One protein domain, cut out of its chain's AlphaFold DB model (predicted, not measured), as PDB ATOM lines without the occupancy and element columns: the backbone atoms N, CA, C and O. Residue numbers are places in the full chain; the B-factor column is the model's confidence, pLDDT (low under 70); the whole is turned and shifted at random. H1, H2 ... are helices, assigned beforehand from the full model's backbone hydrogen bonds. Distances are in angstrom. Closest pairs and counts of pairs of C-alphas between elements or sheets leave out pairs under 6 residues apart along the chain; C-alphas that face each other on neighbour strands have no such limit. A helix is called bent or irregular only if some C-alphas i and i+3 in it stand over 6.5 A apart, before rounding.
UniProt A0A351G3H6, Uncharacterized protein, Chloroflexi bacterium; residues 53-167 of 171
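What this domain is: This is residues 53 to 167 of the 171 residues of an uncharacterized protein of Chloroflexi bacterium (UniProt A0A351G3H6). Four long helices, H1, H2, H3 and H4, stand side by side in a single curved row, each running the opposite way to the one before, in a flat, up-and-down zigzag. H2 and H3 make the close-set middle; H1 and H4 are at the two ends of the row, each touching the middle with a part of its length, and the later part of H4, residues 151 to 164, sticks out with the tail to residue 167. The printed part has 115 residues, with four named helices in the order H1, H2, H3, H4 and no named strand; the class is all helix. The whole is loose, with a radius of gyration of the C-alphas of 17.6 A, and spans 60 by 38 by 19 A.

How they stand to each other: H1, residues 53 to 82, touches H2, residues 92 to 114, at a shallow tilt of 11 degrees, opposite ways. H1 touches H2 with residues 58 to 69 alone, and H2 touches H1 with residues 107 to 114 alone; the closest C-alphas of the two are those of Arg 58 and Phe 114, 5.8 A apart. H2 touches H3, residues 118 to 137, with 45 pairs of C-alphas within 8 A, opposite ways at a shallow tilt of 12 degrees; the closest C-alphas are those of Gly 101 and Gly 128, 4.0 A apart. H3 touches H4, residues 140 to 164, opposite ways at a shallow tilt of 23 degrees, with the C-alphas of Ala 130 and Phe 143 closest at 5.5 A. H4 touches H3 with residues 140 to 150 alone. H1 and H2, H2 and H3, and H3 and H4 are helical hairpins. H1 is apart from H3 and H4, and H2 is apart from H4. In H1 and H2 every O i to N i+4 pair is within hydrogen-bond range; in H3 15 of 16 are, and in H4 20 of 21.

Where its parts are: H1 begins at C-alpha 53, (-41.062, 15.738, 27.410), and is 43.3 A long from first to last C-alpha. H2 is 32.8 A long and H3 29.3 A; H3 begins at C-alpha 118, (-25.713, 26.986, 16.162). H4 is 36.2 A long and ends at C-alpha 164, (-42.783, 30.951, 2.172). H4 is neither bent nor irregular, but only just: C-alphas 150 and 153 are 6.2 A apart.

The domain as a whole: The two C-alphas farthest apart are those of Glu 85 and Lys 166, 60.0 A. Residues 81 to 86 and residues 151 to 167, of which 151 to 164 belong to H4, stand free. The link from H1 to H2 is short, with 9 residues; those from H2 to H3 and from H3 to H4 are tight. The printed part has no cut. Its mean pLDDT is 88.6, and residues 88 and 90 are under 70.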
ATOM      1  N   ARG A  53     -41.679  15.690  26.063       89.19
ATOM      2  CA  ARG A  53     -41.062  15.738  27.410       89.19
ATOM      3  C   ARG A  53     -39.574  16.124  27.390       89.19
ATOM      4  O   ARG A  53     -39.135  16.889  28.245       89.19
ATOM      5  N   LYS A  54     -38.809  15.655  26.394       86.88
ATOM      6  CA  LYS A  54     -37.374  15.970  26.230       86.88
ATOM      7  C   LYS A  54     -37.126  17.468  26.008       86.88
ATOM      8  O   LYS A  54     -36.233  18.038  26.629       86.88
ATOM      9  N   ARG A  55     -37.943  18.124  25.176       84.06
ATOM     10  CA  ARG A  55     -37.820  19.560  24.879       84.06
ATOM     11  C   ARG A  55     -38.267  20.425  26.057       84.06
ATOM     12  O   ARG A  55     -37.606  21.415  26.353       84.06
ATOM     13  N   LYS A  56     -39.316  20.010  26.777       87.12
ATOM     14  CA  LYS A  56     -39.747  20.680  28.017       87.12
ATOM     15  C   LYS A  56     -38.641  20.679  29.080       87.12
ATOM     16  O   LYS A  56     -38.351  21.730  29.634       87.12
ATOM     17  N   LYS A  57     -37.955  19.546  29.291       89.88
ATOM     18  CA  LYS A  57     -36.813  19.464  30.225       89.88
ATOM     19  C   LYS A  57     -35.666  20.409  29.850       89.88
ATOM     20  O   LYS A  57     -35.154  21.108  30.716       89.88
ATOM     21  N   ARG A  58     -35.290  20.472  28.566       88.19
ATOM     22  CA  ARG A  58     -34.250  21.405  28.091       88.19
ATOM     23  C   ARG A  58     -34.618  22.867  28.341       88.19
ATOM     24  O   ARG A  58     -33.770  23.633  28.781       88.19
ATOM     25  N   LEU A  59     -35.884  23.233  28.133       87.56
ATOM     26  CA  LEU A  59     -36.372  24.573  28.456       87.56
ATOM     27  C   LEU A  59     -36.260  24.872  29.957       87.56
ATOM     28  O   LEU A  59     -35.805  25.949  30.325       87.56
ATOM     29  N   SER A  60     -36.613  23.917  30.822       89.62
ATOM     30  CA  SER A  60     -36.443  24.071  32.272       89.62
ATOM     31  C   SER A  60     -34.980  24.288  32.666       89.62
ATOM     32  O   SER A  60     -34.718  25.123  33.526       89.62
ATOM     33  N   TYR A  61     -34.023  23.614  32.016       90.56
ATOM     34  CA  TYR A  61     -32.596  23.867  32.249       90.56
ATOM     35  C   TYR A  61     -32.176  25.273  31.820       90.56
ATOM     36  O   TYR A  61     -31.470  25.941  32.565       90.56
ATOM     37  N   ILE A  62     -32.655  25.757  30.671       89.69
ATOM     38  CA  ILE A  62     -32.396  27.133  30.224       89.69
ATOM     39  C   ILE A  62     -32.922  28.144  31.245       89.69
ATOM     40  O   ILE A  62     -32.215  29.086  31.596       89.69
ATOM     41  N   ILE A  63     -34.147  27.944  31.736       89.69
ATOM     42  CA  ILE A  63     -34.749  28.810  32.755       89.69
ATOM     43  C   ILE A  63     -33.915  28.768  34.038       89.69
ATOM     44  O   ILE A  63     -33.581  29.819  34.573       89.69
ATOM     45  N   ALA A  64     -33.520  27.579  34.497       91.44
ATOM     46  CA  ALA A  64     -32.698  27.423  35.692       91.44
ATOM     47  C   ALA A  64     -31.336  28.126  35.561       91.44
ATOM     48  O   ALA A  64     -30.953  28.869  36.458       91.44
ATOM     49  N   VAL A  65     -30.636  27.961  34.433       90.94
ATOM     50  CA  VAL A  65     -29.355  28.642  34.169       90.94
ATOM     51  C   VAL A  65     -29.526  30.161  34.184       90.94
ATOM     52  O   VAL A  65     -28.715  30.860  34.788       90.94
ATOM     53  N   ASN A  66     -30.598  30.680  33.580       88.69
ATOM     54  CA  ASN A  66     -30.882  32.116  33.596       88.69
ATOM     55  C   ASN A  66     -31.202  32.630  35.006       88.69
ATOM     56  O   ASN A  66     -30.717  33.690  35.385       88.69
ATOM     57  N   LEU A  67     -31.964  31.875  35.802       90.50
ATOM     58  CA  LEU A  67     -32.260  32.235  37.191       90.50
ATOM     59  C   LEU A  67     -30.998  32.250  38.054       90.50
ATOM     60  O   LEU A  67     -30.780  33.209  38.787       90.50
ATOM     61  N   VAL A  68     -30.141  31.233  37.933       92.06
ATOM     62  CA  VAL A  68     -28.852  31.195  38.638       92.06
ATOM     63  C   VAL A  68     -27.983  32.373  38.208       92.06
ATOM     64  O   VAL A  68     -27.426  33.057  39.060       92.06
ATOM     65  N   SER A  69     -27.919  32.672  36.909       88.81
ATOM     66  CA  SER A  69     -27.205  33.852  36.420       88.81
ATOM     67  C   SER A  69     -27.732  35.145  37.033       88.81
ATOM     68  O   SER A  69     -26.949  35.985  37.471       88.81
ATOM     69  N   LEU A  70     -29.054  35.314  37.073       87.75
ATOM     70  CA  LEU A  70     -29.681  36.494  37.656       87.75
ATOM     71  C   LEU A  70     -29.346  36.622  39.145       87.75
ATOM     72  O   LEU A  70     -29.041  37.718  39.604       87.75
ATOM     73  N   MET A  71     -29.340  35.511  39.887       89.88
ATOM     74  CA  MET A  71     -28.939  35.490  41.296       89.88
ATOM     75  C   MET A  71     -27.470  35.876  41.480       89.88
ATOM     76  O   MET A  71     -27.169  36.670  42.367       89.88
ATOM     77  N   VAL A  72     -26.564  35.370  40.637       89.44
ATOM     78  CA  VAL A  72     -25.137  35.740  40.669       89.44
ATOM     79  C   VAL A  72     -24.962  37.232  40.390       89.44
ATOM     80  O   VAL A  72     -24.244  37.911  41.123       89.44
ATOM     81  N   LEU A  73     -25.661  37.769  39.386       86.00
ATOM     82  CA  LEU A  73     -25.623  39.199  39.076       86.00
ATOM     83  C   LEU A  73     -26.182  40.041  40.229       86.00
ATOM     84  O   LEU A  73     -25.531  40.994  40.652       86.00
ATOM     85  N   ALA A  74     -27.329  39.665  40.797       83.44
ATOM     86  CA  ALA A  74     -27.910  40.353  41.947       83.44
ATOM     87  C   ALA A  74     -26.976  40.319  43.167       83.44
ATOM     88  O   ALA A  74     -26.751  41.351  43.795       83.44
ATOM     89  N   ALA A  75     -26.375  39.164  43.466       87.31
ATOM     90  CA  ALA A  75     -25.404  39.023  44.546       87.31
ATOM     91  C   ALA A  75     -24.164  39.894  44.310       87.31
ATOM     92  O   ALA A  75     -23.716  40.569  45.234       87.31
ATOM     93  N   SER A  76     -23.645  39.939  43.077       83.69
ATOM     94  CA  SER A  76     -22.511  40.799  42.723       83.69
ATOM     95  C   SER A  76     -22.837  42.287  42.885       83.69
ATOM     96  O   SER A  76     -22.037  43.025  43.456       83.69
ATOM     97  N   ALA A  77     -24.042  42.716  42.497       81.94
ATOM     98  CA  ALA A  77     -24.502  44.091  42.671       81.94
ATOM     99  C   ALA A  77     -24.672  44.457  44.155       81.94
ATOM    100  O   ALA A  77     -24.265  45.538  44.579       81.94
ATOM    101  N   ILE A  78     -25.236  43.559  44.969       85.50
ATOM    102  CA  ILE A  78     -25.344  43.752  46.422       85.50
ATOM    103  C   ILE A  78     -23.946  43.851  47.042       85.50
ATOM    104  O   ILE A  78     -23.677  44.778  47.803       85.50
ATOM    105  N   LEU A  79     -23.035  42.944  46.681       84.81
ATOM    106  CA  LEU A  79     -21.672  42.929  47.208       84.81
ATOM    107  C   LEU A  79     -20.904  44.203  46.840       84.81
ATOM    108  O   LEU A  79     -20.222  44.754  47.696       84.81
ATOM    109  N   GLN A  80     -21.065  44.709  45.615       82.25
ATOM    110  CA  GLN A  80     -20.465  45.971  45.181       82.25
ATOM    111  C   GLN A  80     -20.952  47.170  46.011       82.25
ATOM    112  O   GLN A  80     -20.174  48.082  46.273       82.25
ATOM    113  N   ASN A  81     -22.213  47.163  46.457       81.62
ATOM    114  CA  ASN A  81     -22.752  48.215  47.323       81.62
ATOM    115  C   ASN A  81     -22.260  48.106  48.777       81.62
ATOM    116  O   ASN A  81     -22.055  49.127  49.423       81.62
ATOM    117  N   ILE A  82     -22.084  46.888  49.302       89.88
ATOM    118  CA  ILE A  82     -21.656  46.669  50.697       89.88
ATOM    119  C   ILE A  82     -20.132  46.811  50.849       89.88
ATOM    120  O   ILE A  82     -19.660  47.290  51.877       89.88
ATOM    121  N   ARG A  83     -19.366  46.362  49.849       88.44
ATOM    122  CA  ARG A  83     -17.897  46.282  49.854       88.44
ATOM    123  C   ARG A  83     -17.309  46.892  48.576       88.44
ATOM    124  O   ARG A  83     -16.738  46.160  47.759       88.44
ATOM    125  N   PRO A  84     -17.448  48.213  48.361       82.75
ATOM    126  CA  PRO A  84     -16.927  48.876  47.164       82.75
ATOM    127  C   PRO A  84     -15.405  48.726  47.011       82.75
ATOM    128  O   PRO A  84     -14.912  48.698  45.886       82.75
ATOM    129  N   GLU A  85     -14.672  48.551  48.113       84.69
ATOM    130  CA  GLU A  85     -13.222  48.329  48.154       84.69
ATOM    131  C   GLU A  85     -12.755  47.089  47.378       84.69
ATOM    132  O   GLU A  85     -11.634  47.061  46.878       84.69
ATOM    133  N   LEU A  86     -13.614  46.075  47.220       78.62
ATOM    134  CA  LEU A  86     -13.296  44.876  46.434       78.62
ATOM    135  C   LEU A  86     -13.325  45.139  44.921       78.62
ATOM    136  O   LEU A  86     -12.806  44.342  44.143       78.62
ATOM    137  N   PHE A  87     -13.936  46.251  44.507       75.75
ATOM    138  CA  PHE A  87     -14.163  46.612  43.109       75.75
ATOM    139  C   PHE A  87     -13.524  47.957  42.730       75.75
ATOM    140  O   PHE A  87     -13.660  48.389  41.585       75.75
ATOM    141  N   SER A  88     -12.810  48.621  43.645       67.19
ATOM    142  CA  SER A  88     -12.085  49.866  43.387       67.19
ATOM    143  C   SER A  88     -10.584  49.597  43.223       67.19
ATOM    144  O   SER A  88      -9.834  49.416  44.176       67.19
ATOM    145  N   GLY A  89     -10.121  49.567  41.975       74.12
ATOM    146  CA  GLY A  89      -8.708  49.424  41.632       74.12
ATOM    147  C   GLY A  89      -8.436  49.985  40.242       74.12
ATOM    148  O   GLY A  89      -9.352  50.114  39.436       74.12
ATOM    149  N   THR A  90      -7.182  50.307  39.929       66.44
ATOM    150  CA  THR A  90      -6.813  50.996  38.675       66.44
ATOM    151  C   THR A  90      -7.233  50.228  37.413       66.44
ATOM    152  O   THR A  90      -7.533  50.838  36.394       66.44
ATOM    153  N   ASN A  91      -7.349  48.896  37.504       78.38
ATOM    154  CA  ASN A  91      -7.821  48.022  36.422       78.38
ATOM    155  C   ASN A  91      -9.224  47.444  36.662       78.38
ATOM    156  O   ASN A  91      -9.667  46.586  35.894       78.38
ATOM    157  N   SER A  92      -9.923  47.860  37.722       78.88
ATOM    158  CA  SER A  92     -11.169  47.203  38.115       78.88
ATOM    159  C   SER A  92     -12.241  47.337  37.043       78.88
ATOM    160  O   SER A  92     -12.903  46.350  36.751       78.88
ATOM    161  N   ASN A  93     -12.323  48.491  36.372       80.12
ATOM    162  CA  ASN A  93     -13.295  48.715  35.304       80.12
ATOM    163  C   ASN A  93     -13.068  47.805  34.083       80.12
ATOM    164  O   ASN A  93     -14.014  47.292  33.491       80.12
ATOM    165  N   LEU A  94     -11.811  47.556  33.705       86.50
ATOM    166  CA  LEU A  94     -11.508  46.688  32.564       86.50
ATOM    167  C   LEU A  94     -11.808  45.223  32.900       86.50
ATOM    168  O   LEU A  94     -12.418  44.516  32.098       86.50
ATOM    169  N   ILE A  95     -11.439  44.781  34.106       87.94
ATOM    170  CA  ILE A  95     -11.694  43.416  34.581       87.94
ATOM    171  C   ILE A  95     -13.199  43.153  34.701       87.94
ATOM    172  O   ILE A  95     -13.667  42.113  34.238       87.94
ATOM    173  N   THR A  96     -13.972  44.083  35.268       85.56
ATOM    174  CA  THR A  96     -15.432  43.940  35.375       85.56
ATOM    175  C   THR A  96     -16.089  43.943  34.000       85.56
ATOM    176  O   THR A  96     -16.910  43.071  33.725       85.56
ATOM    177  N   SER A  97     -15.686  44.846  33.104       87.88
ATOM    178  CA  SER A  97     -16.235  44.946  31.746       87.88
ATOM    179  C   SER A  97     -16.007  43.677  30.927       87.88
ATOM    180  O   SER A  97     -16.944  43.124  30.345       87.88
ATOM    181  N   VAL A  98     -14.766  43.178  30.907       92.88
ATOM    182  CA  VAL A  98     -14.416  41.934  30.210       92.88
ATOM    183  C   VAL A  98     -15.092  40.741  30.881       92.88
ATOM    184  O   VAL A  98     -15.672  39.907  30.187       92.88
ATOM    185  N   GLY A  99     -15.089  40.680  32.214       91.81
ATOM    186  CA  GLY A  99     -15.745  39.621  32.980       91.81
ATOM    187  C   GLY A  99     -17.240  39.520  32.680       91.81
ATOM    188  O   GLY A  99     -17.737  38.427  32.409       91.81
ATOM    189  N   MET A 100     -17.949  40.651  32.633       88.12
ATOM    190  CA  MET A 100     -19.364  40.695  32.255       88.12
ATOM    191  C   MET A 100     -19.584  40.273  30.801       88.12
ATOM    192  O   MET A 100     -20.500  39.501  30.526       88.12
ATOM    193  N   GLY A 101     -18.737  40.718  29.870       92.12
ATOM    194  CA  GLY A 101     -18.814  40.293  28.469       92.12
ATOM    195  C   GLY A 101     -18.642  38.781  28.300       92.12
ATOM    196  O   GLY A 101     -19.437  38.135  27.614       92.12
ATOM    197  N   VAL A 102     -17.655  38.193  28.983       95.56
ATOM    198  CA  VAL A 102     -17.417  36.741  29.003       95.56
ATOM    199  C   VAL A 102     -18.591  36.001  29.641       95.56
ATOM    200  O   VAL A 102     -19.042  34.994  29.098       95.56
ATOM    201  N   TRP A 103     -19.131  36.509  30.748       93.25
ATOM    202  CA  TRP A 103     -20.297  35.936  31.424       93.25
ATOM    203  C   TRP A 103     -21.528  35.886  30.510       93.25
ATOM    204  O   TRP A 103     -22.166  34.842  30.361       93.25
ATOM    205  N   ILE A 104     -21.820  36.995  29.826       92.44
ATOM    206  CA  ILE A 104     -22.914  37.101  28.853       92.44
ATOM    207  C   ILE A 104     -22.717  36.115  27.697       92.44
ATOM    208  O   ILE A 104     -23.657  35.405  27.317       92.44
ATOM    209  N   ALA A 105     -21.502  36.037  27.147       95.50
ATOM    210  CA  ALA A 105     -21.180  35.095  26.083       95.50
ATOM    211  C   ALA A 105     -21.332  33.640  26.556       95.50
ATOM    212  O   ALA A 105     -21.882  32.806  25.834       95.50
ATOM    213  N   PHE A 106     -20.908  33.333  27.781       95.50
ATOM    214  CA  PHE A 106     -21.022  32.004  28.373       95.50
ATOM    215  C   PHE A 106     -22.484  31.572  28.511       95.50
ATOM    216  O   PHE A 106     -22.868  30.537  27.967       95.50
ATOM    217  N   ILE A 107     -23.330  32.381  29.151       93.44
ATOM    218  CA  ILE A 107     -24.750  32.045  29.349       93.44
ATOM    219  C   ILE A 107     -25.464  31.883  28.016       93.44
ATOM    220  O   ILE A 107     -26.188  30.907  27.814       93.44
ATOM    221  N   THR A 108     -25.224  32.799  27.081       92.88
ATOM    222  CA  THR A 108     -25.854  32.745  25.759       92.88
ATOM    223  C   THR A 108     -25.397  31.505  24.979       92.88
ATOM    224  O   THR A 108     -26.204  30.871  24.299       92.88
ATOM    225  N   SER A 109     -24.141  31.082  25.140       95.31
ATOM    226  CA  SER A 109     -23.615  29.837  24.561       95.31
ATOM    227  C   SER A 109     -24.224  28.588  25.204       95.31
ATOM    228  O   SER A 109     -24.562  27.631  24.506       95.31
ATOM    229  N   VAL A 110     -24.436  28.592  26.522       93.81
ATOM    230  CA  VAL A 110     -25.157  27.513  27.219       93.81
ATOM    231  C   VAL A 110     -26.601  27.427  26.715       93.81
ATOM    232  O   VAL A 110     -27.105  26.336  26.447       93.81
ATOM    233  N   MET A 111     -27.264  28.567  26.499       90.88
ATOM    234  CA  MET A 111     -28.591  28.600  25.878       90.88
ATOM    235  C   MET A 111     -28.565  28.039  24.453       90.88
ATOM    236  O   MET A 111     -29.447  27.260  24.100       90.88
ATOM    237  N   ALA A 112     -27.552  28.385  23.654       93.88
ATOM    238  CA  ALA A 112     -27.376  27.875  22.294       93.88
ATOM    239  C   ALA A 112     -27.277  26.347  22.261       93.88
ATOM    240  O   ALA A 112     -27.943  25.717  21.439       93.88
ATOM    241  N   TYR A 113     -26.537  25.767  23.210       93.62
ATOM    242  CA  TYR A 113     -26.407  24.321  23.373       93.62
ATOM    243  C   TYR A 113     -27.752  23.650  23.665       93.62
ATOM    244  O   TYR A 113     -28.143  22.705  22.988       93.62
ATOM    245  N   PHE A 114     -28.511  24.150  24.644       90.56
ATOM    246  CA  PHE A 114     -29.793  23.534  25.000       90.56
ATOM    247  C   PHE A 114     -30.895  23.752  23.953       90.56
ATOM    248  O   PHE A 114     -31.840  22.958  23.885       90.56
ATOM    249  N   LEU A 115     -30.789  24.818  23.157       87.31
ATOM    250  CA  LEU A 115     -31.713  25.134  22.069       87.31
ATOM    251  C   LEU A 115     -31.347  24.461  20.736       87.31
ATOM    252  O   LEU A 115     -32.123  24.603  19.793       87.31
ATOM    253  N   ASP A 116     -30.215  23.749  20.655       89.44
ATOM    254  CA  ASP A 116     -29.629  23.220  19.412       89.44
ATOM    255  C   ASP A 116     -29.531  24.302  18.309       89.44
ATOM    256  O   ASP A 116     -29.812  24.065  17.133       89.44
ATOM    257  N   PHE A 117     -29.172  25.535  18.694       89.56
ATOM    258  CA  PHE A 117     -29.186  26.701  17.808       89.56
ATOM    259  C   PHE A 117     -27.772  27.219  17.517       89.56
ATOM    260  O   PHE A 117     -27.304  28.163  18.148       89.56
ATOM    261  N   ASN A 118     -27.112  26.663  16.493       93.56
ATOM    262  CA  ASN A 118     -25.713  26.986  16.162       93.56
ATOM    263  C   ASN A 118     -25.443  28.491  15.966       93.56
ATOM    264  O   ASN A 118     -24.432  29.015  16.426       93.56
ATOM    265  N   ARG A 119     -26.369  29.226  15.339       92.81
ATOM    266  CA  ARG A 119     -26.237  30.685  15.144       92.81
ATOM    267  C   ARG A 119     -26.190  31.485  16.450       92.81
ATOM    268  O   ARG A 119     -25.637  32.579  16.475       92.81
ATOM    269  N   LEU A 120     -26.754  30.951  17.536       92.81
ATOM    270  CA  LEU A 120     -26.806  31.642  18.820       92.81
ATOM    271  C   LEU A 120     -25.424  31.697  19.495       92.81
ATOM    272  O   LEU A 120     -25.181  32.622  20.259       92.81
ATOM    273  N   TYR A 121     -24.485  30.807  19.141       96.25
ATOM    274  CA  TYR A 121     -23.080  30.926  19.559       96.25
ATOM    275  C   TYR A 121     -22.394  32.152  18.950       96.25
ATOM    276  O   TYR A 121     -21.661  32.862  19.634       96.25
ATOM    277  N   ILE A 122     -22.670  32.444  17.674       96.25
ATOM    278  CA  ILE A 122     -22.138  33.639  17.006       96.25
ATOM    279  C   ILE A 122     -22.698  34.890  17.691       96.25
ATOM    280  O   ILE A 122     -21.954  35.815  18.011       96.25
ATOM    281  N   TYR A 123     -23.999  34.893  17.994       94.44
ATOM    282  CA  TYR A 123     -24.629  35.996  18.721       94.44
ATOM    283  C   TYR A 123     -24.091  36.143  20.143       94.44
ATOM    284  O   TYR A 123     -23.916  37.268  20.591       94.44
ATOM    285  N   ALA A 124     -23.765  35.045  20.827       95.62
ATOM    286  CA  ALA A 124     -23.148  35.082  22.148       95.62
ATOM    287  C   ALA A 124     -21.811  35.837  22.131       95.62
ATOM    288  O   ALA A 124     -21.579  36.700  22.976       95.62
ATOM    289  N   LEU A 125     -20.960  35.551  21.141       96.81
ATOM    290  CA  LEU A 125     -19.668  36.215  20.979       96.81
ATOM    291  C   LEU A 125     -19.823  37.689  20.608       96.81
ATOM    292  O   LEU A 125     -19.190  38.544  21.225       96.81
ATOM    293  N   ILE A 126     -20.686  38.002  19.638       96.00
ATOM    294  CA  ILE A 126     -20.946  39.388  19.221       96.00
ATOM    295  C   ILE A 126     -21.503  40.194  20.392       96.00
ATOM    296  O   ILE A 126     -21.034  41.291  20.666       96.00
ATOM    297  N   TYR A 127     -22.480  39.647  21.110       93.38
ATOM    298  CA  TYR A 127     -23.150  40.355  22.191       93.38
ATOM    299  C   TYR A 127     -22.244  40.527  23.417       93.38
ATOM    300  O   TYR A 127     -22.159  41.625  23.963       93.38
ATOM    301  N   GLY A 128     -21.507  39.483  23.810       94.69
ATOM    302  CA  GLY A 128     -20.546  39.560  24.912       94.69
ATOM    303  C   GLY A 128     -19.392  40.525  24.629       94.69
ATOM    304  O   GLY A 128     -19.058  41.352  25.477       94.69
ATOM    305  N   SER A 129     -18.821  40.479  23.419       95.50
ATOM    306  CA  SER A 129     -17.755  41.409  23.017       95.50
ATOM    307  C   SER A 129     -18.256  42.847  22.890       95.50
ATOM    308  O   SER A 129     -17.590  43.758  23.374       95.50
ATOM    309  N   ALA A 130     -19.447  43.061  22.323       94.00
ATOM    310  CA  ALA A 130     -20.054  44.384  22.242       94.00
ATOM    311  C   ALA A 130     -20.324  44.973  23.627       94.00
ATOM    312  O   ALA A 130     -20.050  46.148  23.849       94.00
ATOM    313  N   PHE A 131     -20.807  44.161  24.573       90.25
ATOM    314  CA  PHE A 131     -21.017  44.604  25.947       90.25
ATOM    315  C   PHE A 131     -19.704  45.035  26.609       90.25
ATOM    316  O   PHE A 131     -19.631  46.129  27.166       90.25
ATOM    317  N   ALA A 132     -18.646  44.223  26.510       92.50
ATOM    318  CA  ALA A 132     -17.335  44.596  27.041       92.50
ATOM    319  C   ALA A 132     -16.802  45.877  26.380       92.50
ATOM    320  O   ALA A 132     -16.351  46.787  27.072       92.50
ATOM    321  N   ALA A 133     -16.909  45.983  25.054       92.31
ATOM    322  CA  ALA A 133     -16.431  47.136  24.300       92.31
ATOM    323  C   ALA A 133     -17.165  48.430  24.684       92.31
ATOM    324  O   ALA A 133     -16.530  49.463  24.854       92.31
ATOM    325  N   VAL A 134     -18.484  48.383  24.886       90.38
ATOM    326  CA  VAL A 134     -19.270  49.555  25.306       90.38
ATOM    327  C   VAL A 134     -18.816  50.073  26.662       90.38
ATOM    328  O   VAL A 134     -18.685  51.279  26.818       90.38
ATOM    329  N   ASN A 135     -18.536  49.186  27.620       87.06
ATOM    330  CA  ASN A 135     -18.077  49.607  28.944       87.06
ATOM    331  C   ASN A 135     -16.618  50.102  28.939       87.06
ATOM    332  O   ASN A 135     -16.269  50.980  29.720       87.06
ATOM    333  N   ILE A 136     -15.767  49.575  28.048       89.88
ATOM    334  CA  ILE A 136     -14.363  50.005  27.919       89.88
ATOM    335  C   ILE A 136     -14.249  51.351  27.195       89.88
ATOM    336  O   ILE A 136     -13.492  52.216  27.622       89.88
ATOM    337  N   PHE A 137     -14.970  51.519  26.085       89.56
ATOM    338  CA  PHE A 137     -14.873  52.704  25.228       89.56
ATOM    339  C   PHE A 137     -15.911  53.779  25.556       89.56
ATOM    340  O   PHE A 137     -15.904  54.817  24.903       89.56
ATOM    341  N   ASP A 138     -16.825  53.513  26.492       86.06
ATOM    342  CA  ASP A 138     -17.948  54.380  26.878       86.06
ATOM    343  C   ASP A 138     -18.755  54.910  25.672       86.06
ATOM    344  O   ASP A 138     -19.240  56.040  25.626       86.06
ATOM    345  N   THR A 139     -18.863  54.084  24.625       86.25
ATOM    346  CA  THR A 139     -19.520  54.451  23.366       86.25
ATOM    347  C   THR A 139     -20.707  53.529  23.086       86.25
ATOM    348  O   THR A 139     -20.537  52.359  22.727       86.25
ATOM    349  N   PRO A 140     -21.952  54.041  23.144       83.88
ATOM    350  CA  PRO A 140     -23.144  53.224  22.908       83.88
ATOM    351  C   PRO A 140     -23.279  52.780  21.442       83.88
ATOM    352  O   PRO A 140     -24.073  51.893  21.124       83.88
ATOM    353  N   ILE A 141     -22.512  53.388  20.529       88.62
ATOM    354  CA  ILE A 141     -22.573  53.084  19.097       88.62
ATOM    355  C   ILE A 141     -22.109  51.659  18.784       88.62
ATOM    356  O   ILE A 141     -22.632  51.043  17.858       88.62
ATOM    357  N   LEU A 142     -21.202  51.104  19.595       88.12
ATOM    358  CA  LEU A 142     -20.726  49.728  19.456       88.12
ATOM    359  C   LEU A 142     -21.835  48.719  19.777       88.12
ATOM    360  O   LEU A 142     -22.014  47.741  19.051       88.12
ATOM    361  N   PHE A 143     -22.653  49.004  20.797       86.56
ATOM    362  CA  PHE A 143     -23.833  48.197  21.106       86.56
ATOM    363  C   PHE A 143     -24.852  48.235  19.967       86.56
ATOM    364  O   PHE A 143     -25.408  47.209  19.581       86.56
ATOM    365  N   LEU A 144     -25.082  49.425  19.400       88.50
ATOM    366  CA  LEU A 144     -26.004  49.607  18.283       88.50
ATOM    367  C   LEU A 144     -25.532  48.842  17.040       88.50
ATOM    368  O   LEU A 144     -26.343  48.186  16.388       88.50
ATOM    369  N   ALA A 145     -24.239  48.906  16.725       92.44
ATOM    370  CA  ALA A 145     -23.655  48.173  15.609       92.44
ATOM    371  C   ALA A 145     -23.842  46.658  15.783       92.44
ATOM    372  O   ALA A 145     -24.316  45.990  14.866       92.44
ATOM    373  N   ALA A 146     -23.566  46.131  16.979       91.81
ATOM    374  CA  ALA A 146     -23.790  44.725  17.303       91.81
ATOM    375  C   ALA A 146     -25.272  44.327  17.210       91.81
ATOM    376  O   ALA A 146     -25.603  43.293  16.630       91.81
ATOM    377  N   ALA A 147     -26.174  45.170  17.719       90.25
ATOM    378  CA  ALA A 147     -27.613  44.948  17.631       90.25
ATOM    379  C   ALA A 147     -28.089  44.887  16.173       90.25
ATOM    380  O   ALA A 147     -28.843  43.985  15.820       90.25
ATOM    381  N   LEU A 148     -27.618  45.791  15.309       93.75
ATOM    382  CA  LEU A 148     -27.935  45.775  13.878       93.75
ATOM    383  C   LEU A 148     -27.386  44.524  13.187       93.75
ATOM    384  O   LEU A 148     -28.094  43.906  12.394       93.75
ATOM    385  N   LEU A 149     -26.165  44.114  13.528       94.50
ATOM    386  CA  LEU A 149     -25.526  42.921  12.974       94.50
ATOM    387  C   LEU A 149     -26.311  41.644  13.320       94.50
ATOM    388  O   LEU A 149     -26.419  40.748  12.490       94.50
ATOM    389  N   ILE A 150     -26.922  41.573  14.505       93.50
ATOM    390  CA  ILE A 150     -27.789  40.453  14.910       93.50
ATOM    391  C   ILE A 150     -29.191  40.578  14.289       93.50
ATOM    392  O   ILE A 150     -29.782  39.586  13.850       93.50
ATOM    393  N   LEU A 151     -29.741  41.793  14.246       92.25
ATOM    394  CA  LEU A 151     -31.123  42.046  13.848       92.25
ATOM    395  C   LEU A 151     -31.337  41.918  12.340       92.25
ATOM    396  O   LEU A 151     -32.354  41.360  11.939       92.25
ATOM    397  N   ILE A 152     -30.402  42.378  11.505       94.44
ATOM    398  CA  ILE A 152     -30.543  42.336  10.041       94.44
ATOM    399  C   ILE A 152     -30.704  40.889   9.532       94.44
ATOM    400  O   ILE A 152     -31.715  40.612   8.880       94.44
ATOM    401  N   PRO A 153     -29.818  39.925   9.864       92.81
ATOM    402  CA  PRO A 153     -30.008  38.528   9.472       92.81
ATOM    403  C   PRO A 153     -31.291  37.928  10.051       92.81
ATOM    404  O   PRO A 153     -31.985  37.173   9.370       92.81
ATOM    405  N   GLY A 154     -31.633  38.280  11.295       89.12
ATOM    406  CA  GLY A 154     -32.875  37.848  11.935       89.12
ATOM    407  C   GLY A 154     -34.116  38.303  11.166       89.12
ATOM    408  O   GLY A 154     -35.007  37.495  10.907       89.12
ATOM    409  N   ALA A 155     -34.142  39.568  10.745       90.44
ATOM    410  CA  ALA A 155     -35.219  40.150   9.959       90.44
ATOM    411  C   ALA A 155     -35.315  39.509   8.569       90.44
ATOM    412  O   ALA A 155     -36.413  39.160   8.156       90.44
ATOM    413  N   ILE A 156     -34.188  39.281   7.885       94.81
ATOM    414  CA  ILE A 156     -34.156  38.633   6.562       94.81
ATOM    415  C   ILE A 156     -34.709  37.203   6.631       94.81
ATOM    416  O   ILE A 156     -35.557  36.817   5.827       94.81
ATOM    417  N   ILE A 157     -34.267  36.405   7.607       90.38
ATOM    418  CA  ILE A 157     -34.770  35.035   7.788       90.38
ATOM    419  C   ILE A 157     -36.266  35.059   8.118       90.38
ATOM    420  O   ILE A 157     -37.028  34.228   7.623       90.38
ATOM    421  N   PHE A 158     -36.691  36.014   8.946       86.44
ATOM    422  CA  PHE A 158     -38.086  36.167   9.329       86.44
ATOM    423  C   PHE A 158     -38.977  36.564   8.145       86.44
ATOM    424  O   PHE A 158     -40.014  35.938   7.940       86.44
ATOM    425  N   THR A 159     -38.584  37.546   7.333       91.62
ATOM    426  CA  THR A 159     -39.355  37.954   6.148       91.62
ATOM    427  C   THR A 159     -39.425  36.832   5.122       91.62
ATOM    428  O   THR A 159     -40.500  36.565   4.589       91.62
ATOM    429  N   HIS A 160     -38.326  36.103   4.912       90.81
ATOM    430  CA  HIS A 160     -38.319  34.928   4.048       90.81
ATOM    431  C   HIS A 160     -39.277  33.842   4.557       90.81
ATOM    432  O   HIS A 160     -40.093  33.331   3.796       90.81
ATOM    433  N   PHE A 161     -39.248  33.527   5.856       86.44
ATOM    434  CA  PHE A 161     -40.195  32.593   6.474       86.44
ATOM    435  C   PHE A 161     -41.652  33.042   6.293       86.44
ATOM    436  O   PHE A 161     -42.537  32.227   6.024       86.44
ATOM    437  N   MET A 162     -41.908  34.344   6.414       85.12
ATOM    438  CA  MET A 162     -43.241  34.909   6.235       85.12
ATOM    439  C   MET A 162     -43.731  34.827   4.786       85.12
ATOM    440  O   MET A 162     -44.935  34.669   4.582       85.12
ATOM    441  N   ALA A 163     -42.820  34.912   3.813       87.12
ATOM    442  CA  ALA A 163     -43.120  34.791   2.392       87.12
ATOM    443  C   ALA A 163     -43.366  33.336   1.959       87.12
ATOM    444  O   ALA A 163     -44.204  33.088   1.096       87.12
ATOM    445  N   THR A 164     -42.670  32.367   2.560       85.06
ATOM    446  CA  THR A 164     -42.783  30.951   2.172       85.06
ATOM    447  C   THR A 164     -43.917  30.202   2.867       85.06
ATOM    448  O   THR A 164     -44.430  29.228   2.317       85.06
ATOM    449  N   THR A 165     -44.341  30.630   4.061       80.56
ATOM    450  CA  THR A 165     -45.402  29.948   4.819       80.56
ATOM    451  C   THR A 165     -46.787  30.512   4.504       80.56
ATOM    452  O   THR A 165     -47.124  31.631   4.894       80.56
ATOM    453  N   LYS A 166     -47.627  29.719   3.822       77.00
ATOM    454  CA  LYS A 166     -49.060  30.021   3.683       77.00
ATOM    455  C   LYS A 166     -49.774  29.766   5.021       77.00
ATOM    456  O   LYS A 166     -49.432  28.798   5.702       77.00
ATOM    457  N   PRO A 167     -50.735  30.614   5.423       71.88
ATOM    458  CA  PRO A 167     -51.525  30.369   6.624       71.88
ATOM    459  C   PRO A 167     -52.286  29.046   6.482       71.88
ATOM    460  O   PRO A 167     -52.829  28.762   5.415       71.88
TER     461      PRO A 167